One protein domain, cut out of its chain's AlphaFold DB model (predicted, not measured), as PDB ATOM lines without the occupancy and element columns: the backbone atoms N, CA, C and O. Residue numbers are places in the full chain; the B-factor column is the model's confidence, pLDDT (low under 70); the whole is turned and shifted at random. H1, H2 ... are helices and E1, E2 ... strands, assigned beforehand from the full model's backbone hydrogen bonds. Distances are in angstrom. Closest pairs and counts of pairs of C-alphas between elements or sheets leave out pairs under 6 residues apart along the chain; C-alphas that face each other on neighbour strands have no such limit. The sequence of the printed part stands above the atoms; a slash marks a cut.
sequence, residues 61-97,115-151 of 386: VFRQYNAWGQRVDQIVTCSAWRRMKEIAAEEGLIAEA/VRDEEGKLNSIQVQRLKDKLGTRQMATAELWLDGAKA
ATOM      1  N   VAL A  61      -3.212 -36.850 -43.859       82.38
ATOM      2  CA  VAL A  61      -4.543 -36.365 -43.458       82.38
ATOM      3  C   VAL A  61      -4.502 -35.862 -42.019       82.38
ATOM      4  O   VAL A  61      -3.961 -36.524 -41.134       82.38
ATOM      5  N   PHE A  62      -5.105 -34.703 -41.755       82.75
ATOM      6  CA  PHE A  62      -5.234 -34.175 -40.398       82.75
ATOM      7  C   PHE A  62      -6.564 -34.585 -39.758       82.75
ATOM      8  O   PHE A  62      -7.636 -34.208 -40.225       82.75
ATOM      9  N   ARG A  63      -6.486 -35.335 -38.657       81.31
ATOM     10  CA  ARG A  63      -7.616 -35.704 -37.801       81.31
ATOM     11  C   ARG A  63      -7.574 -34.854 -36.530       81.31
ATOM     12  O   ARG A  63      -6.872 -35.183 -35.577       81.31
ATOM     13  N   GLN A  64      -8.340 -33.766 -36.525       78.50
ATOM     14  CA  GLN A  64      -8.418 -32.843 -35.388       78.50
ATOM     15  C   GLN A  64      -9.107 -33.479 -34.167       78.50
ATOM     16  O   GLN A  64      -8.620 -33.344 -33.047       78.50
ATOM     17  N   TYR A  65     -10.186 -34.241 -34.384       76.62
ATOM     18  CA  TYR A  65     -10.979 -34.903 -33.338       76.62
ATOM     19  C   TYR A  65     -11.053 -36.422 -33.551       76.62
ATOM     20  O   TYR A  65     -10.976 -36.903 -34.685       76.62
ATOM     21  N   ASN A  66     -11.202 -37.190 -32.468       82.50
ATOM     22  CA  ASN A  66     -11.516 -38.619 -32.538       82.50
ATOM     23  C   ASN A  66     -13.032 -38.865 -32.687       82.50
ATOM     24  O   ASN A  66     -13.834 -37.931 -32.666       82.50
ATOM     25  N   ALA A  67     -13.433 -40.134 -32.819       85.62
ATOM     26  CA  ALA A  67     -14.838 -40.534 -32.975       85.62
ATOM     27  C   ALA A  67     -15.746 -40.180 -31.774       85.62
ATOM     28  O   ALA A  67     -16.964 -40.254 -31.892       85.62
ATOM     29  N   TRP A  68     -15.164 -39.773 -30.642       84.50
ATOM     30  CA  TRP A  68     -15.854 -39.389 -29.408       84.50
ATOM     31  C   TRP A  68     -15.843 -37.866 -29.176       84.50
ATOM     32  O   TRP A  68     -16.087 -37.405 -28.065       84.50
ATOM     33  N   GLY A  69     -15.503 -37.072 -30.200       68.19
ATOM     34  CA  GLY A  69     -15.464 -35.605 -30.129       68.19
ATOM     35  C   GLY A  69     -14.285 -35.024 -29.339       68.19
ATOM     36  O   GLY A  69     -14.180 -33.807 -29.203       68.19
ATOM     37  N   GLN A  70     -13.365 -35.852 -28.838       76.75
ATOM     38  CA  GLN A  70     -12.179 -35.381 -28.120       76.75
ATOM     39  C   GLN A  70     -11.131 -34.886 -29.122       76.75
ATOM     40  O   GLN A  70     -10.857 -35.555 -30.123       76.75
ATOM     41  N   ARG A  71     -10.515 -33.729 -28.856       72.19
ATOM     42  CA  ARG A  71      -9.453 -33.181 -29.713       72.19
ATOM     43  C   ARG A  71      -8.162 -33.990 -29.552       72.19
ATOM     44  O   ARG A  71      -7.703 -34.203 -28.432       72.19
ATOM     45  N   VAL A  72      -7.584 -34.431 -30.668       81.44
ATOM     46  CA  VAL A  72      -6.397 -35.310 -30.720       81.44
ATOM     47  C   VAL A  72      -5.277 -34.806 -31.635       81.44
ATOM     48  O   VAL A  72      -4.160 -35.307 -31.529       81.44
ATOM     49  N   ASP A  73      -5.559 -33.843 -32.523       74.88
ATOM     50  CA  ASP A  73      -4.603 -33.213 -33.452       74.88
ATOM     51  C   ASP A  73      -3.625 -34.212 -34.123       74.88
ATOM     52  O   ASP A  73      -2.407 -34.020 -34.201       74.88
ATOM     53  N   GLN A  74      -4.172 -35.324 -34.621       82.44
ATOM     54  CA  GLN A  74      -3.413 -36.427 -35.201       82.44
ATOM     55  C   GLN A  74      -3.162 -36.192 -36.697       82.44
ATOM     56  O   GLN A  74      -4.079 -36.272 -37.513       82.44
ATOM     57  N   ILE A  75      -1.902 -35.988 -37.086       79.75
ATOM     58  CA  ILE A  75      -1.480 -36.105 -38.491       79.75
ATOM     59  C   ILE A  75      -1.310 -37.595 -38.814       79.75
ATOM     60  O   ILE A  75      -0.407 -38.256 -38.299       79.75
ATOM     61  N   VAL A  76      -2.188 -38.127 -39.661       82.06
ATOM     62  CA  VAL A  76      -2.149 -39.502 -40.162       82.06
ATOM     63  C   VAL A  76      -1.299 -39.530 -41.430       82.06
ATOM     64  O   VAL A  76      -1.631 -38.883 -42.418       82.06
ATOM     65  N   THR A  77      -0.201 -40.285 -41.401       84.19
ATOM     66  CA  THR A  77       0.693 -40.497 -42.554       84.19
ATOM     67  C   THR A  77       0.665 -41.964 -42.975       84.19
ATOM     68  O   THR A  77       0.490 -42.845 -42.121       84.19
ATOM     69  N   CYS A  78       0.849 -42.229 -44.270       82.06
ATOM     70  CA  CYS A  78       0.971 -43.584 -44.806       82.06
ATOM     71  C   CYS A  78       2.198 -44.334 -44.244       82.06
ATOM     72  O   CYS A  78       3.050 -43.775 -43.543       82.06
ATOM     73  N   SER A  79       2.271 -45.629 -44.540       84.25
ATOM     74  CA  SER A  79       3.388 -46.519 -44.205       84.25
ATOM     75  C   SER A  79       4.702 -46.024 -44.810       84.25
ATOM     76  O   SER A  79       5.690 -45.843 -44.093       84.25
ATOM     77  N   ALA A  80       4.698 -45.728 -46.110       78.44
ATOM     78  CA  ALA A  80       5.884 -45.300 -46.834       78.44
ATOM     79  C   ALA A  80       6.509 -44.012 -46.295       78.44
ATOM     80  O   ALA A  80       7.733 -43.904 -46.266       78.44
ATOM     81  N   TRP A  81       5.708 -43.067 -45.794       77.88
ATOM     82  CA  TRP A  81       6.229 -41.828 -45.209       77.88
ATOM     83  C   TRP A  81       7.136 -42.095 -44.000       77.88
ATOM     84  O   TRP A  81       8.155 -41.430 -43.808       77.88
ATOM     85  N   ARG A  82       6.797 -43.109 -43.196       79.75
ATOM     86  CA  ARG A  82       7.597 -43.534 -42.037       79.75
ATOM     87  C   ARG A  82       8.864 -44.242 -42.507       79.75
ATOM     88  O   ARG A  82       9.956 -43.835 -42.114       79.75
ATOM     89  N   ARG A  83       8.736 -45.167 -43.467       77.75
ATOM     90  CA  ARG A  83       9.888 -45.880 -44.035       77.75
ATOM     91  C   ARG A  83      10.884 -44.945 -44.733       77.75
ATOM     92  O   ARG A  83      12.084 -45.148 -44.604       77.75
ATOM     93  N   MET A  84      10.431 -43.887 -45.409       71.69
ATOM     94  CA  MET A  84      11.335 -42.880 -45.988       71.69
ATOM     95  C   MET A  84      12.084 -42.068 -44.921       71.69
ATOM     96  O   MET A  84      13.242 -41.724 -45.146       71.69
ATOM     97  N   LYS A  85      11.482 -41.797 -43.752       74.38
ATOM     98  CA  LYS A  85      12.202 -41.183 -42.621       74.38
ATOM     99  C   LYS A  85      13.255 -42.115 -42.026       74.38
ATOM    100  O   LYS A  85      14.329 -41.646 -41.670       74.38
ATOM    101  N   GLU A  86      12.943 -43.402 -41.902       77.88
ATOM    102  CA  GLU A  86      13.897 -44.415 -41.436       77.88
ATOM    103  C   GLU A  86      15.078 -44.519 -42.405       77.88
ATOM    104  O   GLU A  86      16.221 -44.403 -41.981       77.88
ATOM    105  N   ILE A  87      14.814 -44.601 -43.714       68.31
ATOM    106  CA  ILE A  87      15.852 -44.577 -44.753       68.31
ATOM    107  C   ILE A  87      16.677 -43.281 -44.676       68.31
ATOM    108  O   ILE A  87      17.897 -43.342 -44.722       68.31
ATOM    109  N   ALA A  88      16.063 -42.111 -44.480       60.62
ATOM    110  CA  ALA A  88      16.805 -40.854 -44.326       60.62
ATOM    111  C   ALA A  88      17.717 -40.804 -43.079       60.62
ATOM    112  O   ALA A  88      18.646 -39.998 -43.049       60.62
ATOM    113  N   ALA A  89      17.467 -41.646 -42.068       62.38
ATOM    114  CA  ALA A  89      18.329 -41.815 -40.898       62.38
ATOM    115  C   ALA A  89      19.394 -42.911 -41.107       62.38
ATOM    116  O   ALA A  89      20.547 -42.703 -40.746       62.38
ATOM    117  N   GLU A  90      19.036 -44.038 -41.738       72.56
ATOM    118  CA  GLU A  90      19.973 -45.092 -42.172       72.56
ATOM    119  C   GLU A  90      21.054 -44.552 -43.124       72.56
ATOM    120  O   GLU A  90      22.195 -44.999 -43.083       72.56
ATOM    121  N   GLU A  91      20.692 -43.589 -43.974       61.19
ATOM    122  CA  GLU A  91      21.555 -42.951 -44.979       61.19
ATOM    123  C   GLU A  91      22.220 -41.653 -44.454       61.19
ATOM    124  O   GLU A  91      22.698 -40.835 -45.237       61.19
ATOM    125  N   GLY A  92      22.212 -41.408 -43.134       49.88
ATOM    126  CA  GLY A  92      23.019 -40.374 -42.459       49.88
ATOM    127  C   GLY A  92      22.698 -38.896 -42.749       49.88
ATOM    128  O   GLY A  92      23.301 -38.021 -42.131       49.88
ATOM    129  N   LEU A  93      21.728 -38.597 -43.623       50.03
ATOM    130  CA  LEU A  93      21.533 -37.310 -44.329       50.03
ATOM    131  C   LEU A  93      21.492 -36.022 -43.477       50.03
ATOM    132  O   LEU A  93      21.602 -34.926 -44.022       50.03
ATOM    133  N   ILE A  94      21.287 -36.120 -42.162       49.50
ATOM    134  CA  ILE A  94      21.150 -34.977 -41.241       49.50
ATOM    135  C   ILE A  94      22.292 -34.904 -40.207       49.50
ATOM    136  O   ILE A  94      22.500 -33.849 -39.611       49.50
ATOM    137  N   ALA A  95      23.033 -35.993 -39.975       40.00
ATOM    138  CA  ALA A  95      23.947 -36.113 -38.834       40.00
ATOM    139  C   ALA A  95      25.268 -35.338 -39.006       40.00
ATOM    140  O   ALA A  95      25.780 -34.766 -38.046       40.00
ATOM    141  N   GLU A  96      25.781 -35.265 -40.233       38.66
ATOM    142  CA  GLU A  96      27.190 -34.978 -40.556       38.66
ATOM    143  C   GLU A  96      27.678 -33.523 -40.334       38.66
ATOM    144  O   GLU A  96      28.762 -33.159 -40.783       38.66
ATOM    145  N   ALA A  97      26.874 -32.637 -39.728       35.25
ATOM    146  CA  ALA A  97      26.982 -31.194 -40.001       35.25
ATOM    147  C   ALA A  97      26.882 -30.210 -38.807       35.25
ATOM    148  O   ALA A  97      26.758 -29.006 -39.047       35.25
ATOM    149  N   VAL A 115       8.403 -31.788 -29.998       88.00
ATOM    150  CA  VAL A 115       7.029 -31.621 -30.535       88.00
ATOM    151  C   VAL A 115       6.002 -32.411 -29.712       88.00
ATOM    152  O   VAL A 115       4.831 -32.037 -29.639       88.00
ATOM    153  N   ARG A 116       6.449 -33.500 -29.080       88.69
ATOM    154  CA  ARG A 116       5.663 -34.320 -28.161       88.69
ATOM    155  C   ARG A 116       6.355 -34.433 -26.806       88.69
ATOM    156  O   ARG A 116       7.583 -34.352 -26.746       88.69
ATOM    157  N   ASP A 117       5.560 -34.582 -25.758       85.19
ATOM    158  CA  ASP A 117       6.016 -34.966 -24.422       85.19
ATOM    159  C   ASP A 117       6.352 -36.472 -24.364       85.19
ATOM    160  O   ASP A 117       6.405 -37.154 -25.394       85.19
ATOM    161  N   GLU A 118       6.680 -36.980 -23.177       86.50
ATOM    162  CA  GLU A 118       7.199 -38.345 -22.993       86.50
ATOM    163  C   GLU A 118       6.058 -39.379 -23.009       86.50
ATOM    164  O   GLU A 118       6.241 -40.524 -23.415       86.50
ATOM    165  N   GLU A 119       4.843 -38.912 -22.721       86.75
ATOM    166  CA  GLU A 119       3.553 -39.570 -22.911       86.75
ATOM    167  C   GLU A 119       3.087 -39.565 -24.385       86.75
ATOM    168  O   GLU A 119       2.072 -40.173 -24.734       86.75
ATOM    169  N   GLY A 120       3.815 -38.885 -25.280       85.12
ATOM    170  CA  GLY A 120       3.545 -38.843 -26.718       85.12
ATOM    171  C   GLY A 120       2.414 -37.897 -27.145       85.12
ATOM    172  O   GLY A 120       2.038 -37.887 -28.322       85.12
ATOM    173  N   LYS A 121       1.874 -37.078 -26.242       86.50
ATOM    174  CA  LYS A 121       0.917 -35.995 -26.515       86.50
ATOM    175  C   LYS A 121       1.664 -34.760 -27.048       86.50
ATOM    176  O   LYS A 121       2.885 -34.683 -26.989       86.50
ATOM    177  N   LEU A 122       0.966 -33.822 -27.693       86.50
ATOM    178  CA  LEU A 122       1.592 -32.597 -28.214       86.50
ATOM    179  C   LEU A 122       1.955 -31.635 -27.068       86.50
ATOM    180  O   LEU A 122       1.105 -31.333 -26.231       86.50
ATOM    181  N   ASN A 123       3.186 -31.111 -27.091       87.38
ATOM    182  CA  ASN A 123       3.765 -30.188 -26.098       87.38
ATOM    183  C   ASN A 123       3.135 -28.781 -26.193       87.38
ATOM    184  O   ASN A 123       3.743 -27.845 -26.707       87.38
ATOM    185  N   SER A 124       1.866 -28.670 -25.796       88.25
ATOM    186  CA  SER A 124       1.013 -27.472 -25.912       88.25
ATOM    187  C   SER A 124       0.998 -26.831 -27.317       88.25
ATOM    188  O   SER A 124       0.771 -25.631 -27.491       88.25
ATOM    189  N   ILE A 125       1.233 -27.657 -28.340       86.75
ATOM    190  CA  ILE A 125       1.121 -27.308 -29.756       86.75
ATOM    191  C   ILE A 125      -0.270 -27.718 -30.225       86.75
ATOM    192  O   ILE A 125      -0.636 -28.890 -30.150       86.75
ATOM    193  N   GLN A 126      -1.017 -26.763 -30.761       78.56
ATOM    194  CA  GLN A 126      -2.262 -27.006 -31.477       78.56
ATOM    195  C   GLN A 126      -1.988 -26.986 -32.981       78.56
ATOM    196  O   GLN A 126      -1.474 -26.002 -33.515       78.56
ATOM    197  N   VAL A 127      -2.365 -28.053 -33.682       83.94
ATOM    198  CA  VAL A 127      -2.363 -28.066 -35.149       83.94
ATOM    199  C   VAL A 127      -3.674 -27.434 -35.609       83.94
ATOM    200  O   VAL A 127      -4.752 -27.895 -35.237       83.94
ATOM    201  N   GLN A 128      -3.592 -26.363 -36.396       77.94
ATOM    202  CA  GLN A 128      -4.778 -25.657 -36.891       77.94
ATOM    203  C   GLN A 128      -5.295 -26.304 -38.180       77.94
ATOM    204  O   GLN A 128      -6.468 -26.650 -38.286       77.94
ATOM    205  N   ARG A 129      -4.399 -26.519 -39.150       67.81
ATOM    206  CA  ARG A 129      -4.667 -27.245 -40.400       67.81
ATOM    207  C   ARG A 129      -3.370 -27.661 -41.090       67.81
ATOM    208  O   ARG A 129      -2.296 -27.152 -40.766       67.81
ATOM    209  N   LEU A 130      -3.482 -28.519 -42.100       86.19
ATOM    210  CA  LEU A 130      -2.435 -28.697 -43.108       86.19
ATOM    211  C   LEU A 130      -2.591 -27.666 -44.238       86.19
ATOM    212  O   LEU A 130      -3.681 -27.145 -44.487       86.19
ATOM    213  N   LYS A 131      -1.483 -27.362 -44.915       79.00
ATOM    214  CA  LYS A 131      -1.466 -26.568 -46.146       79.00
ATOM    215  C   LYS A 131      -1.862 -27.457 -47.327       79.00
ATOM    216  O   LYS A 131      -1.205 -28.471 -47.558       79.00
ATOM    217  N   ASP A 132      -2.848 -27.030 -48.111       88.25
ATOM    218  CA  ASP A 132      -2.942 -27.461 -49.510       88.25
ATOM    219  C   ASP A 132      -1.779 -26.839 -50.306       88.25
ATOM    220  O   ASP A 132      -1.345 -25.717 -50.012       88.25
ATOM    221  N   LYS A 133      -1.211 -27.595 -51.248       86.62
ATOM    222  CA  LYS A 133       0.050 -27.273 -51.927       86.62
ATOM    223  C   LYS A 133       0.076 -27.775 -53.370       86.62
ATOM    224  O   LYS A 133      -0.402 -28.862 -53.694       86.62
ATOM    225  N   LEU A 134       0.759 -26.999 -54.214       84.69
ATOM    226  CA  LEU A 134       1.071 -27.352 -55.598       84.69
ATOM    227  C   LEU A 134       1.937 -28.626 -55.672       84.69
ATOM    228  O   LEU A 134       1.552 -29.602 -56.308       84.69
ATOM    229  N   GLY A 135       3.075 -28.629 -54.979       83.44
ATOM    230  CA  GLY A 135       3.979 -29.773 -54.845       83.44
ATOM    231  C   GLY A 135       4.353 -30.043 -53.391       83.44
ATOM    232  O   GLY A 135       3.940 -29.323 -52.476       83.44
ATOM    233  N   THR A 136       5.164 -31.070 -53.165       86.25
ATOM    234  CA  THR A 136       5.539 -31.629 -51.859       86.25
ATOM    235  C   THR A 136       4.341 -32.117 -51.036       86.25
ATOM    236  O   THR A 136       4.371 -32.040 -49.806       86.25
ATOM    237  N   ARG A 137       3.253 -32.574 -51.670       86.50
ATOM    238  CA  ARG A 137       2.010 -32.966 -50.973       86.50
ATOM    239  C   ARG A 137       2.245 -34.096 -49.969       86.50
ATOM    240  O   ARG A 137       1.684 -34.044 -48.880       86.50
ATOM    241  N   GLN A 138       3.174 -35.006 -50.264       81.31
ATOM    242  CA  GLN A 138       3.712 -36.014 -49.346       81.31
ATOM    243  C   GLN A 138       4.216 -35.443 -48.000       81.31
ATOM    244  O   GLN A 138       4.092 -36.089 -46.961       81.31
ATOM    245  N   MET A 139       4.756 -34.218 -47.986       84.56
ATOM    246  CA  MET A 139       5.282 -33.555 -46.788       84.56
ATOM    247  C   MET A 139       4.162 -32.848 -46.010       84.56
ATOM    248  O   MET A 139       3.594 -31.861 -46.485       84.56
ATOM    249  N   ALA A 140       3.906 -33.288 -44.774       82.50
ATOM    250  CA  ALA A 140       2.891 -32.723 -43.882       82.50
ATOM    251  C   ALA A 140       3.258 -31.313 -43.364       82.50
ATOM    252  O   ALA A 140       3.761 -31.145 -42.254       82.50
ATOM    253  N   THR A 141       3.003 -30.277 -44.167       83.50
ATOM    254  CA  THR A 141       3.213 -28.872 -43.780       83.50
ATOM    255  C   THR A 141       1.987 -28.334 -43.040       83.50
ATOM    256  O   THR A 141       0.915 -28.222 -43.634       83.50
ATOM    257  N   ALA A 142       2.143 -27.978 -41.763       82.00
ATOM    258  CA  ALA A 142       1.058 -27.527 -40.890       82.00
ATOM    259  C   ALA A 142       1.095 -26.017 -40.589       82.00
ATOM    260  O   ALA A 142       2.150 -25.386 -40.612       82.00
ATOM    261  N   GLU A 143      -0.064 -25.455 -40.247       72.75
ATOM    262  CA  GLU A 143      -0.169 -24.243 -39.429       72.75
ATOM    263  C   GLU A 143      -0.274 -24.658 -37.958       72.75
ATOM    264  O   GLU A 143      -1.115 -25.488 -37.603       72.75
ATOM    265  N   LEU A 144       0.598 -24.100 -37.116       80.25
ATOM    266  CA  LEU A 144       0.718 -24.436 -35.698       80.25
ATOM    267  C   LEU A 144       0.447 -23.202 -34.837       80.25
ATOM    268  O   LEU A 144       0.922 -22.111 -35.148       80.25
ATOM    269  N   TRP A 145      -0.263 -23.400 -33.732       69.38
ATOM    270  CA  TRP A 145      -0.399 -22.436 -32.645       69.38
ATOM    271  C   TRP A 145       0.319 -22.998 -31.415       69.38
ATOM    272  O   TRP A 145       0.116 -24.161 -31.064       69.38
ATOM    273  N   LEU A 146       1.194 -22.201 -30.805       80.19
ATOM    274  CA  LEU A 146       2.027 -22.601 -29.673       80.19
ATOM    275  C   LEU A 146       1.598 -21.779 -28.457       80.19
ATOM    276  O   LEU A 146       1.763 -20.563 -28.460       80.19
ATOM    277  N   ASP A 147       1.054 -22.441 -27.440       80.00
ATOM    278  CA  ASP A 147       0.435 -21.783 -26.287       80.00
ATOM    279  C   ASP A 147       0.922 -22.450 -24.999       80.00
ATOM    280  O   ASP A 147       0.527 -23.568 -24.684       80.00
ATOM    281  N   GLY A 148       1.894 -21.841 -24.316       79.06
ATOM    282  CA  GLY A 148       2.595 -22.495 -23.203       79.06
ATOM    283  C   GLY A 148       3.422 -23.729 -23.611       79.06
ATOM    284  O   GLY A 148       3.646 -24.620 -22.790       79.06
ATOM    285  N   ALA A 149       3.856 -23.813 -24.875       84.44
ATOM    286  CA  ALA A 149       4.729 -24.883 -25.366       84.44
ATOM    287  C   ALA A 149       6.125 -24.780 -24.726       84.44
ATOM    288  O   ALA A 149       6.780 -23.739 -24.815       84.44
ATOM    289  N   LYS A 150       6.600 -25.853 -24.079       84.62
ATOM    290  CA  LYS A 150       7.880 -25.845 -23.351       84.62
ATOM    291  C   LYS A 150       9.057 -25.940 -24.323       84.62
ATOM    292  O   LYS A 150       9.097 -26.854 -25.146       84.62
ATOM    293  N   ALA A 151      10.024 -25.033 -24.195       84.75
ATOM    294  CA  ALA A 151      11.190 -24.949 -25.072       84.75
ATOM    295  C   ALA A 151      12.468 -24.574 -24.298       84.75
ATOM    296  O   ALA A 151      12.423 -23.802 -23.343       84.75
TER     297      ALA A 151
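What this domain is: This is residues 61 to 97 and 115 to 151 of the 386 residues of the protein "Acyl-dehydrogenase family member 11 isoform x1" of Limosa lapponica baueri (UniProt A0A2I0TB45). Two small strand hairpins, E1 with E2 and E3 with E4, are stacked loosely and only partly face to face, their strands crossed, with E3 over E1 and E2. From the end of E2 the helix H1 leads away from both hairpins, and residues 82 to 97, of which 82 to 90 belong to H1, stick out as an arm. The printed part has 74 residues with four named strands and one named helix, in the order E1, E2, H1, E3, E4; each sheet is one antiparallel pair, E1 - E2 and E3 - E4. The class is mixed, helices and strands, with under half of the residues in named elements. The whole is loose, with a radius of gyration of the C-alphas of 14.6 A and spans of 40 by 31 by 22 A.

Where its parts are: E2 is residues 71 to 76, 14.2 A from first to last C-alpha. E1 is residues 61 to 65, 12.1 A long, and begins with C-alpha 61 at (-4.543, -36.365, -43.458). E3 is residues 125 to 130, 13.9 A long. E4 is residues 142 to 146, 12.3 A long, and ends with C-alpha 146 at (2.027, -22.601, -29.673). H1 is residues 79 to 90, 16.8 A long, and ends with C-alpha 90 at (19.973, -45.092, -42.172).

How they stand to each other: E1 and E2 are a hairpin, antiparallel at 166 degrees between their directions. N 63 and O 74 are within hydrogen-bond range at 2.8 A, and N 76 and O 61 at 2.8 A. E3 and E4 are also a hairpin, antiparallel at 158 degrees, with N 126 and O 145 at 2.9 A and N 143 and O 129 at 2.9 A. The closest C-alphas of E2 and E3 are those of Asp 73 and Val 127, 5.9 A apart. The closest C-alphas of E1 and E3 are those of Phe 62 and Leu 130, 6.7 A apart. E4 is apart from E1 and from E2. H1 follows E2 by a tight link of 2 residues and is apart from E1 and E4. In H1 every O i to N i+4 pair is within hydrogen-bond range.

The domain as a whole: The two C-alphas farthest apart are those of Trp 68 and Ala 97, 44.9 A. Residues 98 to 114 are not printed, and C-alphas 97 and 115 are 22.1 A apart across this cut, which lies in the link from H1 to E3. The link from E3 to E4, 11 residues, is long. The mean pLDDT of the printed part is 77.3; 13 residues are under 70, among them residues 87 to 89 and 91 to 97.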